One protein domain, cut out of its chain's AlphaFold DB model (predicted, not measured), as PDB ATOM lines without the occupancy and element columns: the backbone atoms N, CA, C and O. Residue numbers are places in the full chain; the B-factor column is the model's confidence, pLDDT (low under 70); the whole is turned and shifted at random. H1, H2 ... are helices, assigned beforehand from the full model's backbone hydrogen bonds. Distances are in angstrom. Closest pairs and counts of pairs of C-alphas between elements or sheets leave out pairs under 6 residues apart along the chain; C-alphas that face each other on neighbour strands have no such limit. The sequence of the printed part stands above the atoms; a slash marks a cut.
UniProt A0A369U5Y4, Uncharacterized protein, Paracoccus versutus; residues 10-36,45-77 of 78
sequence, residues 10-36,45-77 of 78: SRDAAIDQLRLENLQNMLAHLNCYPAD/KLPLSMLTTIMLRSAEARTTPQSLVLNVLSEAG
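Overview. This is residues 10 to 36 and 45 to 77 of the 78 residues of an uncharacterized protein of Paracoccus versutus (UniProt A0A369U5Y4). One long helix, H1, stands free on one side of a gap; on the other, two shorter helices, H2 and H3, form an L-shaped corner. The printed part has 60 residues with three named helices, in the order H1, H2, H3, and no named strand: all helix. It is only just loose, close to extended, with a radius of gyration of the C-alphas of 15.3 A, and flat, spanning 38 by 36 by 17 A.

Along the chain. H1, residues 10 to 32, is 33.2 A long and begins at C-alpha 10 (-32.032, -52.402, -68.837). H2, residues 48 to 60, measures 18.6 A. H3, residues 65 to 75, measures 15.3 A and ends at C-alpha 75 (1.379, -53.103, -78.314).

Arrangement. H1 is apart from H2 and H3. H2 touches H3 with residues 54 to 58 alone; the closest C-alphas, of Ser 58 and Pro 65, are 5.2 A apart. Their lines are about perpendicular, at 86 degrees. In H1, H2 and H3 every O i to N i+4 pair is within hydrogen-bond range.

Size, cuts and confidence. The C-alphas farthest apart, of Ser 10 and Arg 62, are 42.9 A apart. Residues 37 to 44 are cut out, with 26.0 A between C-alphas 36 and 45. The link H2 to H3 is tight. pLDDT is under 70 at residues 10 to 12, 30 and 34 to 36.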
ATOM      1  N   SER A  10     -32.109 -50.989 -69.212       61.31
ATOM      2  CA  SER A  10     -32.032 -52.402 -68.837       61.31
ATOM      3  C   SER A  10     -31.844 -53.323 -70.045       61.31
ATOM      4  O   SER A  10     -31.244 -54.390 -69.915       61.31
ATOM      5  N   ARG A  11     -32.369 -52.942 -71.213       62.69
ATOM      6  CA  ARG A  11     -32.273 -53.732 -72.444       62.69
ATOM      7  C   ARG A  11     -30.920 -53.540 -73.119       62.69
ATOM      8  O   ARG A  11     -30.350 -54.515 -73.599       62.69
ATOM      9  N   ASP A  12     -30.393 -52.320 -73.099       65.25
ATOM     10  CA  ASP A  12     -29.054 -52.026 -73.623       65.25
ATOM     11  C   ASP A  12     -27.968 -52.721 -72.788       65.25
ATOM     12  O   ASP A  12     -27.078 -53.352 -73.354       65.25
ATOM     13  N   ALA A  13     -28.104 -52.737 -71.457       71.00
ATOM     14  CA  ALA A  13     -27.193 -53.468 -70.573       71.00
ATOM     15  C   ALA A  13     -27.192 -54.987 -70.836       71.00
ATOM     16  O   ALA A  13     -26.134 -55.612 -70.854       71.00
ATOM     17  N   ALA A  14     -28.362 -55.582 -71.091       73.81
ATOM     18  CA  ALA A  14     -28.469 -57.004 -71.423       73.81
ATOM     19  C   ALA A  14     -27.835 -57.338 -72.786       73.81
ATOM     20  O   ALA A  14     -27.212 -58.386 -72.947       73.81
ATOM     21  N   ILE A  15     -27.964 -56.439 -73.767       77.12
ATOM     22  CA  ILE A  15     -27.328 -56.586 -75.082       77.12
ATOM     23  C   ILE A  15     -25.808 -56.456 -74.961       77.12
ATOM     24  O   ILE A  15     -25.076 -57.233 -75.571       77.12
ATOM     25  N   ASP A  16     -25.326 -55.497 -74.176       75.75
ATOM     26  CA  ASP A  16     -23.893 -55.294 -73.976       75.75
ATOM     27  C   ASP A  16     -23.261 -56.454 -73.200       75.75
ATOM     28  O   ASP A  16     -22.157 -56.881 -73.537       75.75
ATOM     29  N   GLN A  17     -23.985 -57.050 -72.251       80.00
ATOM     30  CA  GLN A  17     -23.541 -58.260 -71.566       80.00
ATOM     31  C   GLN A  17     -23.455 -59.467 -72.512       80.00
ATOM     32  O   GLN A  17     -22.434 -60.151 -72.530       80.00
ATOM     33  N   LEU A  18     -24.455 -59.668 -73.376       80.12
ATOM     34  CA  LEU A  18     -24.420 -60.719 -74.399       80.12
ATOM     35  C   LEU A  18     -23.245 -60.535 -75.377       80.12
ATOM     36  O   LEU A  18     -22.592 -61.499 -75.773       80.12
ATOM     37  N   ARG A  19     -22.949 -59.291 -75.773       76.75
ATOM     38  CA  ARG A  19     -21.783 -58.974 -76.615       76.75
ATOM     39  C   ARG A  19     -20.472 -59.303 -75.913       76.75
ATOM     40  O   ARG A  19     -19.568 -59.834 -76.555       76.75
ATOM     41  N   LEU A  20     -20.378 -59.007 -74.618       82.00
ATOM     42  CA  LEU A  20     -19.193 -59.297 -73.818       82.00
ATOM     43  C   LEU A  20     -18.953 -60.809 -73.703       82.00
ATOM     44  O   LEU A  20     -17.828 -61.263 -73.881       82.00
ATOM     45  N   GLU A  21     -20.012 -61.582 -73.463       84.50
ATOM     46  CA  GLU A  21     -19.953 -63.048 -73.395       84.50
ATOM     47  C   GLU A  21     -19.535 -63.659 -74.740       84.50
ATOM     48  O   GLU A  21     -18.671 -64.534 -74.787       84.50
ATOM     49  N   ASN A  22     -20.073 -63.153 -75.852       74.62
ATOM     50  CA  ASN A  22     -19.668 -63.590 -77.190       74.62
ATOM     51  C   ASN A  22     -18.199 -63.273 -77.484       74.62
ATOM     52  O   ASN A  22     -17.488 -64.119 -78.026       74.62
ATOM     53  N   LEU A  23     -17.731 -62.082 -77.098       76.69
ATOM     54  CA  LEU A  23     -16.328 -61.706 -77.248       76.69
ATOM     55  C   LEU A  23     -15.419 -62.626 -76.424       76.69
ATOM     56  O   LEU A  23     -14.421 -63.115 -76.942       76.69
ATOM     57  N   GLN A  24     -15.780 -62.912 -75.169       84.06
ATOM     58  CA  GLN A  24     -15.021 -63.832 -74.317       84.06
ATOM     59  C   GLN A  24     -14.965 -65.246 -74.901       84.06
ATOM     60  O   GLN A  24     -13.893 -65.847 -74.925       84.06
ATOM     61  N   ASN A  25     -16.083 -65.759 -75.416       77.94
ATOM     62  CA  ASN A  25     -16.132 -67.077 -76.046       77.94
ATOM     63  C   ASN A  25     -15.275 -67.143 -77.314       77.94
ATOM     64  O   ASN A  25     -14.564 -68.125 -77.518       77.94
ATOM     65  N   MET A  26     -15.303 -66.097 -78.143       74.56
ATOM     66  CA  MET A  26     -14.483 -66.018 -79.350       74.56
ATOM     67  C   MET A  26     -12.990 -65.951 -79.008       74.56
ATOM     68  O   MET A  26     -12.210 -66.733 -79.544       74.56
ATOM     69  N   LEU A  27     -12.593 -65.116 -78.042       78.62
ATOM     70  CA  LEU A  27     -11.203 -65.041 -77.577       78.62
ATOM     71  C   LEU A  27     -10.724 -66.361 -76.957       78.62
ATOM     72  O   LEU A  27      -9.600 -66.789 -77.210       78.62
ATOM     73  N   ALA A  28     -11.573 -67.036 -76.175       79.31
ATOM     74  CA  ALA A  28     -11.257 -68.349 -75.616       79.31
ATOM     75  C   ALA A  28     -11.072 -69.405 -76.716       79.31
ATOM     76  O   ALA A  28     -10.138 -70.202 -76.654       79.31
ATOM     77  N   HIS A  29     -11.925 -69.381 -77.742       74.19
ATOM     78  CA  HIS A  29     -11.822 -70.272 -78.891       74.19
ATOM     79  C   HIS A  29     -10.534 -70.025 -79.687       74.19
ATOM     80  O   HIS A  29      -9.780 -70.967 -79.909       74.19
ATOM     81  N   LEU A  30     -10.216 -68.771 -80.018       68.56
ATOM     82  CA  LEU A  30      -8.976 -68.405 -80.716       68.56
ATOM     83  C   LEU A  30      -7.716 -68.783 -79.924       68.56
ATOM     84  O   LEU A  30      -6.728 -69.221 -80.505       68.56
ATOM     85  N   ASN A  31      -7.755 -68.675 -78.593       74.81
ATOM     86  CA  ASN A  31      -6.646 -69.094 -77.738       74.81
ATOM     87  C   ASN A  31      -6.456 -70.624 -77.733       74.81
ATOM     88  O   ASN A  31      -5.330 -71.118 -77.685       74.81
ATOM     89  N   CYS A  32      -7.549 -71.393 -77.787       76.88
ATOM     90  CA  CYS A  32      -7.498 -72.856 -77.865       76.88
ATOM     91  C   CYS A  32      -7.149 -73.374 -79.267       76.88
ATOM     92  O   CYS A  32      -6.558 -74.450 -79.385       76.88
ATOM     93  N   TYR A  33      -7.496 -72.620 -80.310       72.25
ATOM     94  CA  TYR A  33      -7.337 -73.005 -81.709       72.25
ATOM     95  C   TYR A  33      -6.610 -71.911 -82.512       72.25
ATOM     96  O   TYR A  33      -7.161 -71.371 -83.464       72.25
ATOM     97  N   PRO A  34      -5.340 -71.601 -82.187       62.12
ATOM     98  CA  PRO A  34      -4.605 -70.486 -82.796       62.12
ATOM     99  C   PRO A  34      -4.229 -70.707 -84.271       62.12
ATOM    100  O   PRO A  34      -3.746 -69.790 -84.925       62.12
ATOM    101  N   ALA A  35      -4.393 -71.933 -84.777       64.62
ATOM    102  CA  ALA A  35      -4.177 -72.299 -86.178       64.62
ATOM    103  C   ALA A  35      -5.492 -72.499 -86.949       64.62
ATOM    104  O   ALA A  35      -5.453 -72.801 -88.141       64.62
ATOM    105  N   ASP A  36      -6.636 -72.387 -86.266       59.75
ATOM    106  CA  ASP A  36      -7.936 -72.360 -86.919       59.75
ATOM    107  C   ASP A  36      -8.133 -70.927 -87.411       59.75
ATOM    108  O   ASP A  36      -8.380 -70.005 -86.633       59.75
ATOM    109  N   LYS A  45     -17.016 -50.231 -81.549       89.38
ATOM    110  CA  LYS A  45     -17.811 -49.012 -81.363       89.38
ATOM    111  C   LYS A  45     -16.916 -47.903 -80.818       89.38
ATOM    112  O   LYS A  45     -16.558 -47.906 -79.644       89.38
ATOM    113  N   LEU A  46     -16.566 -46.949 -81.675       86.12
ATOM    114  CA  LEU A  46     -15.655 -45.854 -81.345       86.12
ATOM    115  C   LEU A  46     -16.373 -44.498 -81.409       86.12
ATOM    116  O   LEU A  46     -17.237 -44.303 -82.271       86.12
ATOM    117  N   PRO A  47     -16.009 -43.525 -80.555       95.12
ATOM    118  CA  PRO A  47     -16.395 -42.135 -80.764       95.12
ATOM    119  C   PRO A  47     -15.879 -41.624 -82.114       95.12
ATOM    120  O   PRO A  47     -14.757 -41.944 -82.515       95.12
ATOM    121  N   LEU A  48     -16.655 -40.768 -82.788       93.38
ATOM    122  CA  LEU A  48     -16.267 -40.216 -84.094       93.38
ATOM    123  C   LEU A  48     -14.911 -39.496 -84.039       93.38
ATOM    124  O   LEU A  48     -14.106 -39.637 -84.951       93.38
ATOM    125  N   SER A  49     -14.631 -38.774 -82.951       94.94
ATOM    126  CA  SER A  49     -13.338 -38.115 -82.734       94.94
ATOM    127  C   SER A  49     -12.166 -39.098 -82.782       94.94
ATOM    128  O   SER A  49     -11.151 -38.810 -83.410       94.94
ATOM    129  N   MET A  50     -12.327 -40.276 -82.177       92.62
ATOM    130  CA  MET A  50     -11.307 -41.321 -82.151       92.62
ATOM    131  C   MET A  50     -11.109 -41.947 -83.534       92.62
ATOM    132  O   MET A  50      -9.970 -42.163 -83.944       92.62
ATOM    133  N   LEU A  51     -12.194 -42.166 -84.285       93.12
ATOM    134  CA  LEU A  51     -12.108 -42.632 -85.670       93.12
ATOM    135  C   LEU A  51     -11.320 -41.644 -86.543       93.12
ATOM    136  O   LEU A  51     -10.436 -42.058 -87.291       93.12
ATOM    137  N   THR A  52     -11.577 -40.340 -86.407       93.75
ATOM    138  CA  THR A  52     -10.839 -39.296 -87.135       93.75
ATOM    139  C   THR A  52      -9.349 -39.321 -86.796       93.75
ATOM    140  O   THR A  52      -8.512 -39.236 -87.693       93.75
ATOM    141  N   THR A  53      -8.998 -39.494 -85.517       95.06
ATOM    142  CA  THR A  53      -7.600 -39.638 -85.089       95.06
ATOM    143  C   THR A  53      -6.942 -40.871 -85.705       95.06
ATOM    144  O   THR A  53      -5.820 -40.769 -86.194       95.06
ATOM    145  N   ILE A  54      -7.625 -42.018 -85.727       93.94
ATOM    146  CA  ILE A  54      -7.112 -43.244 -86.355       93.94
ATOM    147  C   ILE A  54      -6.873 -43.010 -87.853       93.94
ATOM    148  O   ILE A  54      -5.800 -43.338 -88.355       93.94
ATOM    149  N   MET A  55      -7.825 -42.384 -88.553       93.94
ATOM    150  CA  MET A  55      -7.696 -42.081 -89.984       93.94
ATOM    151  C   MET A  55      -6.480 -41.183 -90.261       93.94
ATOM    152  O   MET A  55      -5.650 -41.528 -91.101       93.94
ATOM    153  N   LEU A  56      -6.325 -40.087 -89.512       96.00
ATOM    154  CA  LEU A  56      -5.193 -39.159 -89.645       96.00
ATOM    155  C   LEU A  56      -3.849 -39.855 -89.402       96.00
ATOM    156  O   LEU A  56      -2.963 -39.800 -90.253       96.00
ATOM    157  N   ARG A  57      -3.721 -40.574 -88.282       95.12
ATOM    158  CA  ARG A  57      -2.472 -41.267 -87.929       95.12
ATOM    159  C   ARG A  57      -2.128 -42.370 -88.927       95.12
ATOM    160  O   ARG A  57      -0.955 -42.583 -89.217       95.12
ATOM    161  N   SER A  58      -3.132 -43.049 -89.486       93.81
ATOM    162  CA  SER A  58      -2.904 -44.080 -90.505       93.81
ATOM    163  C   SER A  58      -2.366 -43.485 -91.811       93.81
ATOM    164  O   SER A  58      -1.420 -44.023 -92.385       93.81
ATOM    165  N   ALA A  59      -2.879 -42.318 -92.219       94.06
ATOM    166  CA  ALA A  59      -2.387 -41.592 -93.386       94.06
ATOM    167  C   ALA A  59      -0.936 -41.113 -93.199       94.06
ATOM    168  O   ALA A  59      -0.111 -41.295 -94.095       94.06
ATOM    169  N   GLU A  60      -0.607 -40.557 -92.029       94.69
ATOM    170  CA  GLU A  60       0.759 -40.125 -91.688       94.69
ATOM    171  C   GLU A  60       1.753 -41.291 -91.713       94.69
ATOM    172  O   GLU A  60       2.831 -41.185 -92.301       94.69
ATOM    173  N   ALA A  61       1.365 -42.432 -91.138       91.75
ATOM    174  CA  ALA A  61       2.168 -43.649 -91.110       91.75
ATOM    175  C   ALA A  61       2.149 -44.439 -92.436       91.75
ATOM    176  O   ALA A  61       2.779 -45.492 -92.522       91.75
ATOM    177  N   ARG A  62       1.443 -43.948 -93.470       93.25
ATOM    178  CA  ARG A  62       1.257 -44.612 -94.776       93.25
ATOM    179  C   ARG A  62       0.791 -46.067 -94.649       93.25
ATOM    180  O   ARG A  62       1.231 -46.939 -95.393       93.25
ATOM    181  N   THR A  63      -0.100 -46.313 -93.698       93.62
ATOM    182  CA  THR A  63      -0.674 -47.628 -93.410       93.62
ATOM    183  C   THR A  63      -2.195 -47.563 -93.445       93.62
ATOM    184  O   THR A  63      -2.789 -46.489 -93.556       93.62
ATOM    185  N   THR A  64      -2.848 -48.716 -93.360       93.00
ATOM    186  CA  THR A  64      -4.306 -48.762 -93.266       93.00
ATOM    187  C   THR A  64      -4.763 -48.503 -91.823       93.00
ATOM    188  O   THR A  64      -4.049 -48.845 -90.874       93.00
ATOM    189  N   PRO A  65      -5.960 -47.929 -91.618       91.81
ATOM    190  CA  PRO A  65      -6.573 -47.806 -90.296       91.81
ATOM    191  C   PRO A  65      -6.625 -49.140 -89.544       91.81
ATOM    192  O   PRO A  65      -6.360 -49.178 -88.348       91.81
ATOM    193  N   GLN A  66      -6.927 -50.232 -90.254       89.25
ATOM    194  CA  GLN A  66      -7.011 -51.576 -89.689       89.25
ATOM    195  C   GLN A  66      -5.652 -52.030 -89.157       89.25
ATOM    196  O   GLN A  66      -5.547 -52.429 -88.002       89.25
ATOM    197  N   SER A  67      -4.597 -51.903 -89.965       89.19
ATOM    198  CA  SER A  67      -3.237 -52.257 -89.553       89.19
ATOM    199  C   SER A  67      -2.757 -51.405 -88.378       89.19
ATOM    200  O   SER A  67      -2.118 -51.926 -87.470       89.19
ATOM    201  N   LEU A  68      -3.098 -50.112 -88.351       91.56
ATOM    202  CA  LEU A  68      -2.777 -49.247 -87.215       91.56
ATOM    203  C   LEU A  68      -3.478 -49.720 -85.932       91.56
ATOM    204  O   LEU A  68      -2.841 -49.785 -84.887       91.56
ATOM    205  N   VAL A  69      -4.769 -50.054 -86.005       89.75
ATOM    206  CA  VAL A  69      -5.535 -50.555 -84.853       89.75
ATOM    207  C   VAL A  69      -4.972 -51.886 -84.355       89.75
ATOM    208  O   VAL A  69      -4.785 -52.037 -83.153       89.75
ATOM    209  N   LEU A  70      -4.641 -52.813 -85.257       87.38
ATOM    210  CA  LEU A  70      -4.021 -54.090 -84.891       87.38
ATOM    211  C   LEU A  70      -2.667 -53.894 -84.204       87.38
ATOM    212  O   LEU A  70      -2.415 -54.512 -83.176       87.38
ATOM    213  N   ASN A  71      -1.829 -52.985 -84.712       87.38
ATOM    214  CA  ASN A  71      -0.553 -52.665 -84.072       87.38
ATOM    215  C   ASN A  71      -0.756 -52.105 -82.660       87.38
ATOM    216  O   ASN A  71      -0.075 -52.528 -81.734       87.38
ATOM    217  N   VAL A  72      -1.722 -51.200 -82.475       87.62
ATOM    218  CA  VAL A  72      -2.033 -50.624 -81.156       87.62
ATOM    219  C   VAL A  72      -2.548 -51.685 -80.181       87.62
ATOM    220  O   VAL A  72      -2.180 -51.663 -79.009       87.62
ATOM    221  N   LEU A  73      -3.390 -52.612 -80.644       85.38
ATOM    222  CA  LEU A  73      -3.877 -53.724 -79.825       85.38
ATOM    223  C   LEU A  73      -2.730 -54.658 -79.424       85.38
ATOM    224  O   LEU A  73      -2.592 -54.965 -78.241       85.38
ATOM    225  N   SER A  74      -1.854 -54.992 -80.374       85.44
ATOM    226  CA  SER A  74      -0.677 -55.825 -80.130       85.44
ATOM    227  C   SER A  74       0.302 -55.177 -79.143       85.44
ATOM    228  O   SER A  74       0.766 -55.833 -78.212       85.44
ATOM    229  N   GLU A  75       0.565 -53.871 -79.270       88.75
ATOM    230  CA  GLU A  75       1.379 -53.103 -78.314       88.75
ATOM    231  C   GLU A  75       0.768 -53.081 -76.904       88.75
ATOM    232  O   GLU A  75       1.494 -53.024 -75.911       88.75
ATOM    233  N   ALA A  76      -0.562 -53.148 -76.804       82.00
ATOM    234  CA  ALA A  76      -1.289 -53.212 -75.540       82.00
ATOM    235  C   ALA A  76      -1.406 -54.639 -74.962       82.00
ATOM    236  O   ALA A  76      -1.940 -54.797 -73.862       82.00
ATOM    237  N   GLY A  77      -0.879 -55.655 -75.655       83.56
ATOM    238  CA  GLY A  77      -0.869 -57.051 -75.210       83.56
ATOM    239  C   GLY A  77      -2.145 -57.834 -75.529       83.56
ATOM    240  O   GLY A  77      -2.411 -58.825 -74.847       83.56
TER     241      GLY A  77